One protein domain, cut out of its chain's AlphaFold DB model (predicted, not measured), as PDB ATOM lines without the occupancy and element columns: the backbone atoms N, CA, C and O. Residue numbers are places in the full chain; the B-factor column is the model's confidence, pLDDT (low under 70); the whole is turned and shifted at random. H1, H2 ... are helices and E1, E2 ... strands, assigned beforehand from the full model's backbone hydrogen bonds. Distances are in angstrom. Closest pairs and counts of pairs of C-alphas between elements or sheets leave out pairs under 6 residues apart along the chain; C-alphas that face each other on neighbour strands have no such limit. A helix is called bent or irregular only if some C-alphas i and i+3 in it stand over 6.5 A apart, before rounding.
ATOM      1  N   ASP A 272     -23.518  -6.226  33.920       87.00
ATOM      2  CA  ASP A 272     -23.097  -6.967  35.106       87.00
ATOM      3  C   ASP A 272     -22.022  -7.992  34.727       87.00
ATOM      4  O   ASP A 272     -21.012  -8.113  35.420       87.00
ATOM      5  N   ALA A 273     -22.173  -8.626  33.560       90.38
ATOM      6  CA  ALA A 273     -21.168  -9.504  32.974       90.38
ATOM      7  C   ALA A 273     -19.869  -8.741  32.651       90.38
ATOM      8  O   ALA A 273     -18.777  -9.224  32.953       90.38
ATOM      9  N   TYR A 274     -19.967  -7.521  32.103       94.94
ATOM     10  CA  TYR A 274     -18.798  -6.653  31.903       94.94
ATOM     11  C   TYR A 274     -18.117  -6.302  33.227       94.94
ATOM     12  O   TYR A 274     -16.900  -6.392  33.335       94.94
ATOM     13  N   VAL A 275     -18.892  -5.937  34.253       94.44
ATOM     14  CA  VAL A 275     -18.356  -5.616  35.583       94.44
ATOM     15  C   VAL A 275     -17.609  -6.812  36.178       94.44
ATOM     16  O   VAL A 275     -16.521  -6.639  36.725       94.44
ATOM     17  N   GLU A 276     -18.160  -8.019  36.073       93.44
ATOM     18  CA  GLU A 276     -17.501  -9.233  36.555       93.44
ATOM     19  C   GLU A 276     -16.199  -9.522  35.794       93.44
ATOM     20  O   GLU A 276     -15.164  -9.778  36.416       93.44
ATOM     21  N   MET A 277     -16.226  -9.418  34.463       95.69
ATOM     22  CA  MET A 277     -15.044  -9.571  33.615       95.69
ATOM     23  C   MET A 277     -13.955  -8.560  33.990       95.69
ATOM     24  O   MET A 277     -12.812  -8.942  34.220       95.69
ATOM     25  N   PHE A 278     -14.311  -7.283  34.143       96.00
ATOM     26  CA  PHE A 278     -13.378  -6.232  34.542       96.00
ATOM     27  C   PHE A 278     -12.732  -6.508  35.902       96.00
ATOM     28  O   PHE A 278     -11.519  -6.349  36.034       96.00
ATOM     29  N   ARG A 279     -13.491  -6.994  36.895       94.81
ATOM     30  CA  ARG A 279     -12.917  -7.385  38.196       94.81
ATOM     31  C   ARG A 279     -11.879  -8.493  38.045       94.81
ATOM     32  O   ARG A 279     -10.791  -8.378  38.598       94.81
ATOM     33  N   LYS A 280     -12.193  -9.534  37.267       94.19
ATOM     34  CA  LYS A 280     -11.269 -10.650  36.980       94.19
ATOM     35  C   LYS A 280      -9.998 -10.185  36.262       94.19
ATOM     36  O   LYS A 280      -8.949 -10.794  36.426       94.19
ATOM     37  N   MET A 281     -10.088  -9.095  35.504       94.12
ATOM     38  CA  MET A 281      -8.973  -8.492  34.775       94.12
ATOM     39  C   MET A 281      -8.214  -7.418  35.572       94.12
ATOM     40  O   MET A 281      -7.351  -6.763  35.007       94.12
ATOM     41  N   GLY A 282      -8.517  -7.211  36.861       94.94
ATOM     42  CA  GLY A 282      -7.786  -6.261  37.712       94.94
ATOM     43  C   GLY A 282      -8.212  -4.794  37.574       94.94
ATOM     44  O   GLY A 282      -7.517  -3.896  38.056       94.94
ATOM     45  N   PHE A 283      -9.356  -4.519  36.942       95.50
ATOM     46  CA  PHE A 283      -9.938  -3.178  36.950       95.50
ATOM     47  C   PHE A 283     -10.511  -2.842  38.332       95.50
ATOM     48  O   PHE A 283     -11.072  -3.690  39.029       95.50
ATOM     49  N   THR A 284     -10.405  -1.574  38.711       95.44
ATOM     50  CA  THR A 284     -10.853  -1.028  39.996       95.44
ATOM     51  C   THR A 284     -11.902   0.062  39.773       95.44
ATOM     52  O   THR A 284     -12.062   0.574  38.666       95.44
ATOM     53  N   ASP A 285     -12.676   0.392  40.813       93.19
ATOM     54  CA  ASP A 285     -13.725   1.426  40.767       93.19
ATOM     55  C   ASP A 285     -14.726   1.283  39.599       93.19
ATOM     56  O   ASP A 285     -15.225   2.275  39.061       93.19
ATOM     57  N   ILE A 286     -15.033   0.047  39.193       95.50
ATOM     58  CA  ILE A 286     -15.853  -0.233  38.010       95.50
ATOM     59  C   ILE A 286     -17.289   0.239  38.252       95.50
ATOM     60  O   ILE A 286     -18.064  -0.391  38.976       95.50
ATOM     61  N   GLN A 287     -17.654   1.355  37.629       92.38
ATOM     62  CA  GLN A 287     -18.980   1.951  37.731       92.38
ATOM     63  C   GLN A 287     -19.442   2.418  36.354       92.38
ATOM     64  O   GLN A 287     -18.679   3.009  35.588       92.38
ATOM     65  N   LEU A 288     -20.717   2.179  36.049       90.38
ATOM     66  CA  LEU A 288     -21.336   2.725  34.847       90.38
ATOM     67  C   LEU A 288     -21.250   4.251  34.858       90.38
ATOM     68  O   LEU A 288     -21.436   4.893  35.891       90.38
ATOM     69  N   ARG A 289     -21.049   4.827  33.671       91.44
ATOM     70  CA  ARG A 289     -20.901   6.269  33.450       91.44
ATOM     71  C   ARG A 289     -19.679   6.859  34.165       91.44
ATOM     72  O   ARG A 289     -19.705   8.020  34.566       91.44
ATOM     73  N   LYS A 290     -18.613   6.071  34.303       95.69
ATOM     74  CA  LYS A 290     -17.299   6.526  34.765       95.69
ATOM     75  C   LYS A 290     -16.195   5.981  33.864       95.69
ATOM     76  O   LYS A 290     -16.380   4.989  33.162       95.69
ATOM     77  N   THR A 291     -15.046   6.649  33.888       96.50
ATOM     78  CA  THR A 291     -13.814   6.138  33.279       96.50
ATOM     79  C   THR A 291     -13.358   4.902  34.037       96.50
ATOM     80  O   THR A 291     -13.265   4.935  35.264       96.50
ATOM     81  N   LEU A 292     -13.104   3.819  33.306       95.94
ATOM     82  CA  LEU A 292     -12.538   2.600  33.858       95.94
ATOM     83  C   LEU A 292     -11.165   2.905  34.449       95.94
ATOM     84  O   LEU A 292     -10.343   3.574  33.823       95.94
ATOM     85  N   LYS A 293     -10.928   2.398  35.656       94.88
ATOM     86  CA  LYS A 293      -9.618   2.433  36.292       94.88
ATOM     87  C   LYS A 293      -9.053   1.031  36.344       94.88
ATOM     88  O   LYS A 293      -9.786   0.052  36.460       94.88
ATOM     89  N   HIS A 294      -7.740   0.946  36.274       94.81
ATOM     90  CA  HIS A 294      -7.013  -0.300  36.390       94.81
ATOM     91  C   HIS A 294      -5.844  -0.090  37.349       94.81
ATOM     92  O   HIS A 294      -5.351   1.030  37.492       94.81
ATOM     93  N   VAL A 295      -5.408  -1.157  38.025       89.06
ATOM     94  CA  VAL A 295      -4.276  -1.108  38.976       89.06
ATOM     95  C   VAL A 295      -2.969  -0.624  38.338       89.06
ATOM     96  O   VAL A 295      -2.051  -0.199  39.031       89.06
ATOM     97  N   LYS A 296      -2.894  -0.674  37.010       88.75
ATOM     98  CA  LYS A 296      -1.807  -0.134  36.197       88.75
ATOM     99  C   LYS A 296      -2.362   0.901  35.207       88.75
ATOM    100  O   LYS A 296      -3.529   0.767  34.831       88.75
ATOM    101  N   PRO A 297      -1.565   1.893  34.768       90.44
ATOM    102  CA  PRO A 297      -2.012   2.903  33.811       90.44
ATOM    103  C   PRO A 297      -2.508   2.260  32.515       90.44
ATOM    104  O   PRO A 297      -1.836   1.394  31.973       90.44
ATOM    105  N   ILE A 298      -3.669   2.687  32.024       93.69
ATOM    106  CA  ILE A 298      -4.258   2.251  30.750       93.69
ATOM    107  C   ILE A 298      -4.799   3.474  29.997       93.69
ATOM    108  O   ILE A 298      -5.056   4.506  30.633       93.69
ATOM    109  N   PRO A 299      -5.013   3.384  28.672       93.62
ATOM    110  CA  PRO A 299      -5.768   4.393  27.942       93.62
ATOM    111  C   PRO A 299      -7.116   4.680  28.611       93.62
ATOM    112  O   PRO A 299      -7.794   3.777  29.110       93.62
ATOM    113  N   SER A 300      -7.509   5.953  28.635       94.00
ATOM    114  CA  SER A 300      -8.770   6.356  29.260       94.00
ATOM    115  C   SER A 300      -9.951   5.815  28.466       94.00
ATOM    116  O   SER A 300     -10.120   6.147  27.293       94.00
ATOM    117  N   LEU A 301     -10.788   5.016  29.129       95.75
ATOM    118  CA  LEU A 301     -11.943   4.382  28.510       95.75
ATOM    119  C   LEU A 301     -13.179   4.546  29.397       95.75
ATOM    120  O   LEU A 301     -13.254   4.010  30.500       95.75
ATOM    121  N   TYR A 302     -14.152   5.322  28.935       96.75
ATOM    122  CA  TYR A 302     -15.374   5.621  29.675       96.75
ATOM    123  C   TYR A 302     -16.434   4.546  29.451       96.75
ATOM    124  O   TYR A 302     -16.885   4.344  28.327       96.75
ATOM    125  N   PHE A 303     -16.854   3.880  30.527       95.25
ATOM    126  CA  PHE A 303     -17.829   2.795  30.495       95.25
ATOM    127  C   PHE A 303     -19.248   3.356  30.449       95.25
ATOM    128  O   PHE A 303     -19.763   3.886  31.438       95.25
ATOM    129  N   ASN A 304     -19.899   3.260  29.293       92.00
ATOM    130  CA  ASN A 304     -21.226   3.801  29.060       92.00
ATOM    131  C   ASN A 304     -22.286   2.694  28.928       92.00
ATOM    132  O   ASN A 304     -22.013   1.556  28.552       92.00
ATOM    133  N   ARG A 305     -23.527   3.055  29.256       87.19
ATOM    134  CA  ARG A 305     -24.718   2.239  29.023       87.19
ATOM    135  C   ARG A 305     -25.874   3.145  28.640       87.19
ATOM    136  O   ARG A 305     -26.172   4.114  29.354       87.19
ATOM    137  N   ASP A 306     -26.518   2.806  27.534       80.19
ATOM    138  CA  ASP A 306     -27.687   3.522  27.033       80.19
ATOM    139  C   ASP A 306     -28.989   2.871  27.530       80.19
ATOM    140  O   ASP A 306     -28.984   1.782  28.113       80.19
ATOM    141  N   GLY A 307     -30.119   3.570  27.358       66.38
ATOM    142  CA  GLY A 307     -31.434   3.159  27.884       66.38
ATOM    143  C   GLY A 307     -31.896   1.767  27.429       66.38
ATOM    144  O   GLY A 307     -32.609   1.082  28.167       66.38
ATOM    145  N   ASP A 308     -31.393   1.309  26.282       57.84
ATOM    146  CA  ASP A 308     -31.667  -0.010  25.700       57.84
ATOM    147  C   ASP A 308     -30.787  -1.130  26.273       57.84
ATOM    148  O   ASP A 308     -30.735  -2.230  25.736       57.84
ATOM    149  N   ALA A 309     -30.083  -0.864  27.377       73.00
ATOM    150  CA  ALA A 309     -29.109  -1.759  28.001       73.00
ATOM    151  C   ALA A 309     -27.865  -2.080  27.156       73.00
ATOM    152  O   ALA A 309     -27.021  -2.843  27.619       73.00
ATOM    153  N   PHE A 310     -27.717  -1.440  25.997       82.50
ATOM    154  CA  PHE A 310     -26.514  -1.492  25.179       82.50
ATOM    155  C   PHE A 310     -25.325  -0.887  25.928       82.50
ATOM    156  O   PHE A 310     -25.419   0.226  26.458       82.50
ATOM    157  N   VAL A 311     -24.223  -1.628  25.977       91.81
ATOM    158  CA  VAL A 311     -22.962  -1.199  26.582       91.81
ATOM    159  C   VAL A 311     -22.058  -0.651  25.486       91.81
ATOM    160  O   VAL A 311     -21.883  -1.277  24.448       91.81
ATOM    161  N   SER A 312     -21.476   0.517  25.728       94.56
ATOM    162  CA  SER A 312     -20.498   1.125  24.831       94.56
ATOM    163  C   SER A 312     -19.373   1.771  25.613       94.56
ATOM    164  O   SER A 312     -19.496   2.031  26.813       94.56
ATOM    165  N   PHE A 313     -18.266   2.033  24.931       96.38
ATOM    166  CA  PHE A 313     -17.100   2.650  25.533       96.38
ATOM    167  C   PHE A 313     -16.701   3.891  24.751       96.38
ATOM    168  O   PHE A 313     -16.782   3.911  23.527       96.38
ATOM    169  N   VAL A 314     -16.281   4.938  25.458       97.06
ATOM    170  CA  VAL A 314     -15.778   6.166  24.830       97.06
ATOM    171  C   VAL A 314     -14.305   6.316  25.178       97.06
ATOM    172  O   VAL A 314     -13.960   6.437  26.353       97.06
ATOM    173  N   GLY A 315     -13.449   6.269  24.162       96.81
ATOM    174  CA  GLY A 315     -12.001   6.456  24.277       96.81
ATOM    175  C   GLY A 315     -11.533   7.677  23.490       96.81
ATOM    176  O   GLY A 315     -12.301   8.263  22.725       96.81
ATOM    177  N   TYR A 316     -10.272   8.072  23.658       97.19
ATOM    178  CA  TYR A 316      -9.693   9.171  22.884       97.19
ATOM    179  C   TYR A 316      -9.162   8.694  21.529       97.19
ATOM    180  O   TYR A 316      -8.568   7.624  21.420       97.19
ATOM    181  N   VAL A 317      -9.299   9.529  20.495       96.31
ATOM    182  CA  VAL A 317      -8.806   9.224  19.137       96.31
ATOM    183  C   VAL A 317      -7.282   9.071  19.100       96.31
ATOM    184  O   VAL A 317      -6.765   8.256  18.337       96.31
ATOM    185  N   LYS A 318      -6.549   9.805  19.949       96.38
ATOM    186  CA  LYS A 318      -5.085   9.665  20.074       96.38
ATOM    187  C   LYS A 318      -4.657   8.258  20.512       96.38
ATOM    188  O   LYS A 318      -3.577   7.817  20.142       96.38
ATOM    189  N   ASP A 319      -5.531   7.548  21.225       96.31
ATOM    190  CA  ASP A 319      -5.292   6.195  21.723       96.31
ATOM    191  C   ASP A 319      -5.842   5.130  20.756       96.31
ATOM    192  O   ASP A 319      -5.906   3.958  21.102       96.31
ATOM    193  N   LYS A 320      -6.230   5.485  19.519       95.69
ATOM    194  CA  LYS A 320      -6.867   4.552  18.564       95.69
ATOM    195  C   LYS A 320      -6.107   3.239  18.340       95.69
ATOM    196  O   LYS A 320      -6.729   2.220  18.065       95.69
ATOM    197  N   ALA A 321      -4.780   3.256  18.466       94.75
ATOM    198  CA  ALA A 321      -3.940   2.074  18.304       94.75
ATOM    199  C   ALA A 321      -4.184   1.006  19.388       94.75
ATOM    200  O   ALA A 321      -3.935  -0.169  19.133       94.75
ATOM    201  N   SER A 322      -4.732   1.377  20.553       94.38
ATOM    202  CA  SER A 322      -5.120   0.430  21.605       94.38
ATOM    203  C   SER A 322      -6.455  -0.277  21.339       94.38
ATOM    204  O   SER A 322      -6.883  -1.092  22.153       94.38
ATOM    205  N   PHE A 323      -7.130   0.035  20.226       95.62
ATOM    206  CA  PHE A 323      -8.431  -0.522  19.847       95.62
ATOM    207  C   PHE A 323      -8.334  -1.217  18.481       95.62
ATOM    208  O   PHE A 323      -8.791  -0.676  17.470       95.62
ATOM    209  N   PRO A 324      -7.702  -2.400  18.404       95.88
ATOM    210  CA  PRO A 324      -7.478  -3.067  17.128       95.88
ATOM    211  C   PRO A 324      -8.808  -3.466  16.464       95.88
ATOM    212  O   PRO A 324      -9.695  -4.045  17.095       95.88
ATOM    213  N   VAL A 325      -8.944  -3.157  15.170       95.12
ATOM    214  CA  VAL A 325     -10.205  -3.250  14.398       95.12
ATOM    215  C   VAL A 325     -10.753  -4.671  14.229       95.12
ATOM    216  O   VAL A 325     -11.892  -4.853  13.805       95.12
ATOM    217  N   ASN A 326      -9.961  -5.702  14.528       95.50
ATOM    218  CA  ASN A 326     -10.423  -7.090  14.564       95.50
ATOM    219  C   ASN A 326     -11.147  -7.437  15.877       95.50
ATOM    220  O   ASN A 326     -11.941  -8.368  15.868       95.50
ATOM    221  N   LEU A 327     -10.916  -6.690  16.964       96.19
ATOM    222  CA  LEU A 327     -11.547  -6.902  18.276       96.19
ATOM    223  C   LEU A 327     -12.571  -5.820  18.626       96.19
ATOM    224  O   LEU A 327     -13.496  -6.082  19.389       96.19
ATOM    225  N   TRP A 328     -12.412  -4.621  18.067       96.81
ATOM    226  CA  TRP A 328     -13.273  -3.470  18.314       96.81
ATOM    227  C   TRP A 328     -14.000  -3.039  17.043       96.81
ATOM    228  O   TRP A 328     -13.464  -3.110  15.937       96.81
ATOM    229  N   GLU A 329     -15.213  -2.540  17.218       95.75
ATOM    230  CA  GLU A 329     -16.004  -1.855  16.206       95.75
ATOM    231  C   GLU A 329     -16.206  -0.401  16.638       95.75
ATOM    232  O   GLU A 329     -16.581  -0.115  17.779       95.75
ATOM    233  N   ARG A 330     -15.932   0.539  15.729       96.31
ATOM    234  CA  ARG A 330     -16.238   1.954  15.939       96.31
ATOM    235  C   ARG A 330     -17.681   2.199  15.525       96.31
ATOM    236  O   ARG A 330     -18.054   1.866  14.408       96.31
ATOM    237  N   ILE A 331     -18.450   2.831  16.400       94.50
ATOM    238  CA  ILE A 331     -19.855   3.160  16.151       94.50
ATOM    239  C   ILE A 331     -20.079   4.676  16.227       94.50
ATOM    240  O   ILE A 331     -19.263   5.388  16.830       94.50
ATOM    241  N   PRO A 332     -21.179   5.196  15.650       95.06
ATOM    242  CA  PRO A 332     -21.552   6.594  15.820       95.06
ATOM    243  C   PRO A 332     -21.696   6.984  17.304       95.06
ATOM    244  O   PRO A 332     -22.096   6.147  18.127       95.06
ATOM    245  N   PRO A 333     -21.405   8.248  17.672       93.62
ATOM    246  CA  PRO A 333     -21.615   8.746  19.026       93.62
ATOM    247  C   PRO A 333     -23.042   8.498  19.515       93.62
ATOM    248  O   PRO A 333     -24.021   8.827  18.848       93.62
ATOM    249  N   ARG A 334     -23.176   7.934  20.718       88.56
ATOM    250  CA  ARG A 334     -24.493   7.609  21.296       88.56
ATOM    251  C   ARG A 334     -25.123   8.770  22.062       88.56
ATOM    252  O   ARG A 334     -26.322   8.760  22.339       88.56
ATOM    253  N   LYS A 335     -24.323   9.767  22.439       87.56
ATOM    254  CA  LYS A 335     -24.765  10.971  23.149       87.56
ATOM    255  C   LYS A 335     -24.120  12.185  22.511       87.56
ATOM    256  O   LYS A 335     -22.957  12.135  22.133       87.56
ATOM    257  N   LYS A 336     -24.830  13.313  22.524       89.94
ATOM    258  CA  LYS A 336     -24.327  14.599  22.010       89.94
ATOM    259  C   LYS A 336     -22.964  15.001  22.595       89.94
ATOM    260  O   LYS A 336     -22.154  15.601  21.914       89.94
ATOM    261  N   LYS A 337     -22.691  14.658  23.859       89.94
ATOM    262  CA  LYS A 337     -21.403  14.950  24.520       89.94
ATOM    263  C   LYS A 337     -20.228  14.076  24.045       89.94
ATOM    264  O   LYS A 337     -19.076  14.417  24.308       89.94
ATOM    265  N   ASP A 338     -20.530  12.949  23.406       90.75
ATOM    266  CA  ASP A 338     -19.550  12.012  22.853       90.75
ATOM    267  C   ASP A 338     -19.273  12.331  21.369       90.75
ATOM    268  O   ASP A 338     -18.365  11.759  20.776       90.75
ATOM    269  N   ASP A 339     -20.027  13.266  20.777       93.81
ATOM    270  CA  ASP A 339     -19.825  13.795  19.426       93.81
ATOM    271  C   ASP A 339     -18.781  14.921  19.447       93.81
ATOM    272  O   ASP A 339     -19.068  16.102  19.247       93.81
ATOM    273  N   ARG A 340     -17.556  14.556  19.829       95.19
ATOM    274  CA  ARG A 340     -16.404  15.463  19.845       95.19
ATOM    275  C   ARG A 340     -15.283  14.876  18.990       95.19
ATOM    276  O   ARG A 340     -15.089  13.661  19.009       95.19
ATOM    277  N   PRO A 341     -14.511  15.707  18.268       95.62
ATOM    278  CA  PRO A 341     -13.488  15.222  17.339       95.62
ATOM    279  C   PRO A 341     -12.310  14.513  18.029       95.62
ATOM    280  O   PRO A 341     -11.573  13.776  17.378       95.62
ATOM    281  N   ASP A 342     -12.119  14.724  19.335       97.38
ATOM    282  CA  ASP A 342     -11.041  14.137  20.136       97.38
ATOM    283  C   ASP A 342     -11.385  12.761  20.730       97.38
ATOM    284  O   ASP A 342     -10.495  12.085  21.254       97.38
ATOM    285  N   VAL A 343     -12.644  12.317  20.633       97.25
ATOM    286  CA  VAL A 343     -13.107  11.030  21.173       97.25
ATOM    287  C   VAL A 343     -13.751  10.145  20.110       97.25
ATOM    288  O   VAL A 343     -14.116  10.577  19.020       97.25
ATOM    289  N   MET A 344     -13.881   8.864  20.430       97.25
ATOM    290  CA  MET A 344     -14.585   7.889  19.609       97.25
ATOM    291  C   MET A 344     -15.397   6.944  20.487       97.25
ATOM    292  O   MET A 344     -14.969   6.578  21.582       97.25
ATOM    293  N   THR A 345     -16.564   6.540  19.986       96.62
ATOM    294  CA  THR A 345     -17.372   5.493  20.613       96.62
ATOM    295  C   THR A 345     -17.019   4.155  19.975       96.62
ATOM    296  O   THR A 345     -17.035   4.015  18.751       96.62
ATOM    297  N   VAL A 346     -16.678   3.182  20.808       96.69
ATOM    298  CA  VAL A 346     -16.272   1.840  20.399       96.69
ATOM    299  C   VAL A 346     -17.038   0.789  21.191       96.69
ATOM    300  O   VAL A 346     -17.456   1.018  22.331       96.69
ATOM    301  N   VAL A 347     -17.211  -0.375  20.582       95.44
ATOM    302  CA  VAL A 347     -17.754  -1.577  21.218       95.44
ATOM    303  C   VAL A 347     -16.866  -2.768  20.877       95.44
ATOM    304  O   VAL A 347     -16.331  -2.815  19.770       95.44
ATOM    305  N   PRO A 348     -16.650  -3.719  21.797       95.81
ATOM    306  CA  PRO A 348     -16.036  -4.981  21.420       95.81
ATOM    307  C   PRO A 348     -16.923  -5.705  20.410       95.81
ATOM    308  O   PRO A 348     -18.151  -5.668  20.515       95.81
ATOM    309  N   LYS A 349     -16.307  -6.384  19.446       93.69
ATOM    310  CA  LYS A 349     -17.037  -7.279  18.551       93.69
ATOM    311  C   LYS A 349     -17.606  -8.470  19.337       93.69
ATOM    312  O   LYS A 349     -17.032  -8.851  20.361       93.69
ATOM    313  N   PRO A 350     -18.697  -9.088  18.863       89.12
ATOM    314  CA  PRO A 350     -19.345 -10.203  19.556       89.12
ATOM    315  C   PRO A 350     -18.393 -11.369  19.809       89.12
ATOM    316  O   PRO A 350     -17.739 -11.839  18.880       89.12
ATOM    317  N   GLY A 351     -18.324 -11.846  21.052       90.00
ATOM    318  CA  GLY A 351     -17.420 -12.930  21.448       90.00
ATOM    319  C   GLY A 351     -15.952 -12.505  21.585       90.00
ATOM    320  O   GLY A 351     -15.114 -13.317  21.973       90.00
ATOM    321  N   CYS A 352     -15.622 -11.247  21.283       95.12
ATOM    322  CA  CYS A 352     -14.288 -10.678  21.447       95.12
ATOM    323  C   CYS A 352     -14.166  -9.815  22.707       95.12
ATOM    324  O   CYS A 352     -13.114  -9.214  22.898       95.12
ATOM    325  N   GLU A 353     -15.185  -9.740  23.569       95.44
ATOM    326  CA  GLU A 353     -15.240  -8.817  24.707       95.44
ATOM    327  C   GLU A 353     -13.984  -8.918  25.570       95.44
ATOM    328  O   GLU A 353     -13.256  -7.941  25.720       95.44
ATOM    329  N   ARG A 354     -13.661 -10.112  26.073       95.38
ATOM    330  CA  ARG A 354     -12.473 -10.317  26.911       95.38
ATOM    331  C   ARG A 354     -11.174  -9.982  26.175       95.38
ATOM    332  O   ARG A 354     -10.364  -9.215  26.691       95.38
ATOM    333  N   ALA A 355     -10.999 -10.512  24.965       95.56
ATOM    334  CA  ALA A 355      -9.797 -10.303  24.159       95.56
ATOM    335  C   ALA A 355      -9.565  -8.816  23.839       95.56
ATOM    336  O   ALA A 355      -8.432  -8.340  23.848       95.56
ATOM    337  N   ALA A 356     -10.640  -8.061  23.599       96.12
ATOM    338  CA  ALA A 356     -10.598  -6.635  23.308       96.12
ATOM    339  C   ALA A 356      -9.992  -5.832  24.472       96.12
ATOM    340  O   ALA A 356      -9.165  -4.944  24.249       96.12
ATOM    341  N   PHE A 357     -10.349  -6.177  25.714       95.88
ATOM    342  CA  PHE A 357      -9.763  -5.564  26.909       95.88
ATOM    343  C   PHE A 357      -8.374  -6.114  27.240       95.88
ATOM    344  O   PHE A 357      -7.539  -5.359  27.725       95.88
ATOM    345  N   GLU A 358      -8.079  -7.383  26.950       94.94
ATOM    346  CA  GLU A 358      -6.721  -7.925  27.106       94.94
ATOM    347  C   GLU A 358      -5.739  -7.194  26.181       94.94
ATOM    348  O   GLU A 358      -4.666  -6.792  26.627       94.94
ATOM    349  N   ALA A 359      -6.137  -6.908  24.938       94.38
ATOM    350  CA  ALA A 359      -5.345  -6.103  24.010       94.38
ATOM    351  C   ALA A 359      -5.079  -4.678  24.533       94.38
ATOM    352  O   ALA A 359      -3.977  -4.157  24.355       94.38
ATOM    353  N   LEU A 360      -6.048  -4.065  25.230       94.38
ATOM    354  CA  LEU A 360      -5.871  -2.762  25.884       94.38
ATOM    355  C   LEU A 360      -4.784  -2.821  26.974       94.38
ATOM    356  O   LEU A 360      -3.965  -1.909  27.087       94.38
ATOM    357  N   LEU A 361      -4.767  -3.899  27.767       93.75
ATOM    358  CA  LEU A 361      -3.755  -4.117  28.803       93.75
ATOM    359  C   LEU A 361      -2.370  -4.358  28.185       93.75
ATOM    360  O   LEU A 361      -1.398  -3.747  28.620       93.75
ATOM    361  N   VAL A 362      -2.282  -5.174  27.130       92.25
ATOM    362  CA  VAL A 362      -1.024  -5.414  26.400       92.25
ATOM    363  C   VAL A 362      -0.471  -4.116  25.816       92.25
ATOM    364  O   VAL A 362       0.714  -3.831  25.973       92.25
ATOM    365  N   TYR A 363      -1.325  -3.286  25.209       90.81
ATOM    366  CA  TYR A 363      -0.932  -1.975  24.687       90.81
ATOM    367  C   TYR A 363      -0.345  -1.065  25.776       90.81
ATOM    368  O   TYR A 363       0.596  -0.316  25.527       90.81
ATOM    369  N   ALA A 364      -0.856  -1.166  27.002       89.50
ATOM    370  CA  ALA A 364      -0.325  -0.459  28.163       89.50
ATOM    371  C   ALA A 364       0.977  -1.070  28.735       89.50
ATOM    372  O   ALA A 364       1.415  -0.686  29.821       89.50
ATOM    373  N   GLY A 365       1.600  -2.022  28.032       88.38
ATOM    374  CA  GLY A 365       2.827  -2.700  28.455       88.38
ATOM    375  C   GLY A 365       2.599  -3.753  29.541       88.38
ATOM    376  O   GLY A 365       3.519  -4.080  30.292       88.38
TER     377      GLY A 365
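This is residues 272 to 365 of the 372 residues of an uncharacterized protein of Lentisphaerae bacterium RIFOXYB12_FULL_65_16 (UniProt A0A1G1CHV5). A strongly twisted sheet of four antiparallel strands, in the order E1, E2, E4, E3, has the short H2 packed on it, chiefly at E4, while the longer H3 only grazes it. H1 is near H3 and off the sheet, and the long stretch of residues 281 to 300 leads from H1 to E1, where its residues 290 to 291 pair with that edge strand. The printed part has 94 residues with three named helices and four named strands, in the order H1, E1, E2, H2, E3, E4, H3, and its class is mixed, helices and strands. It is compact and rounded, with a radius of gyration of the C-alphas of 12.2 A and spans of 31 by 27 by 24 A.

H1, residues 272 to 280, is not on the sheet. E1, residues 301 to 305, and E2, residues 311 to 316, form an antiparallel hairpin, with N 302 and O 314 2.8 A apart. H2, residues 317 to 322, is on the sheet at a height over the sheet of 7.7 A. H2 is irregular, with C-alphas 318 and 321 7.9 A apart. E3, residues 328 to 331, and E4, residues 343 to 348, form another hairpin, with N 329 and O 347 2.8 A apart. E4 is also the antiparallel neighbour of E2, with N 346 and O 313 2.8 A apart. E2, H2 and E3 make a split strand-helix-strand unit, two strands of one sheet with a helix between them along the chain and E4 between them in the sheet, and its crossover is right-handed. H3, residues 353 to 363, grazes the sheet with its residues 353 to 360. H2 and H3 only just touch, with 3 pairs of C-alphas within 8 A, the closest those of Ser 322 and Leu 360 at 5.4 A, and stand about perpendicular at 79 degrees. H1 and H3 are close but not clearly touching, the closest C-alphas being those of Met 277 and Arg 354 at 7.2 A. H1 and H3 have every O i to N i+4 pair within hydrogen-bond range; H2 has 0 of 2, and 2 of 3 O i to N i+3 pairs.

H1 begins at C-alpha 272, at (-23.097, -6.967, 35.106), and is 12.5 A long. E1 is 13.0 A long, E2 17.2 A, H2 9.8 A, E3 9.6 A and E4 16.3 A. H3 is 15.9 A long and ends at C-alpha 363, at (-0.932, -1.975, 24.687).

The C-alphas farthest apart, those of Gly 307 and Gly 365, are 34.8 A apart. The printed part has no cut. The links H1 to E1 and E3 to E4 are long. The mean pLDDT of the printed part is 92.9, and residues 307 to 308 are under 70.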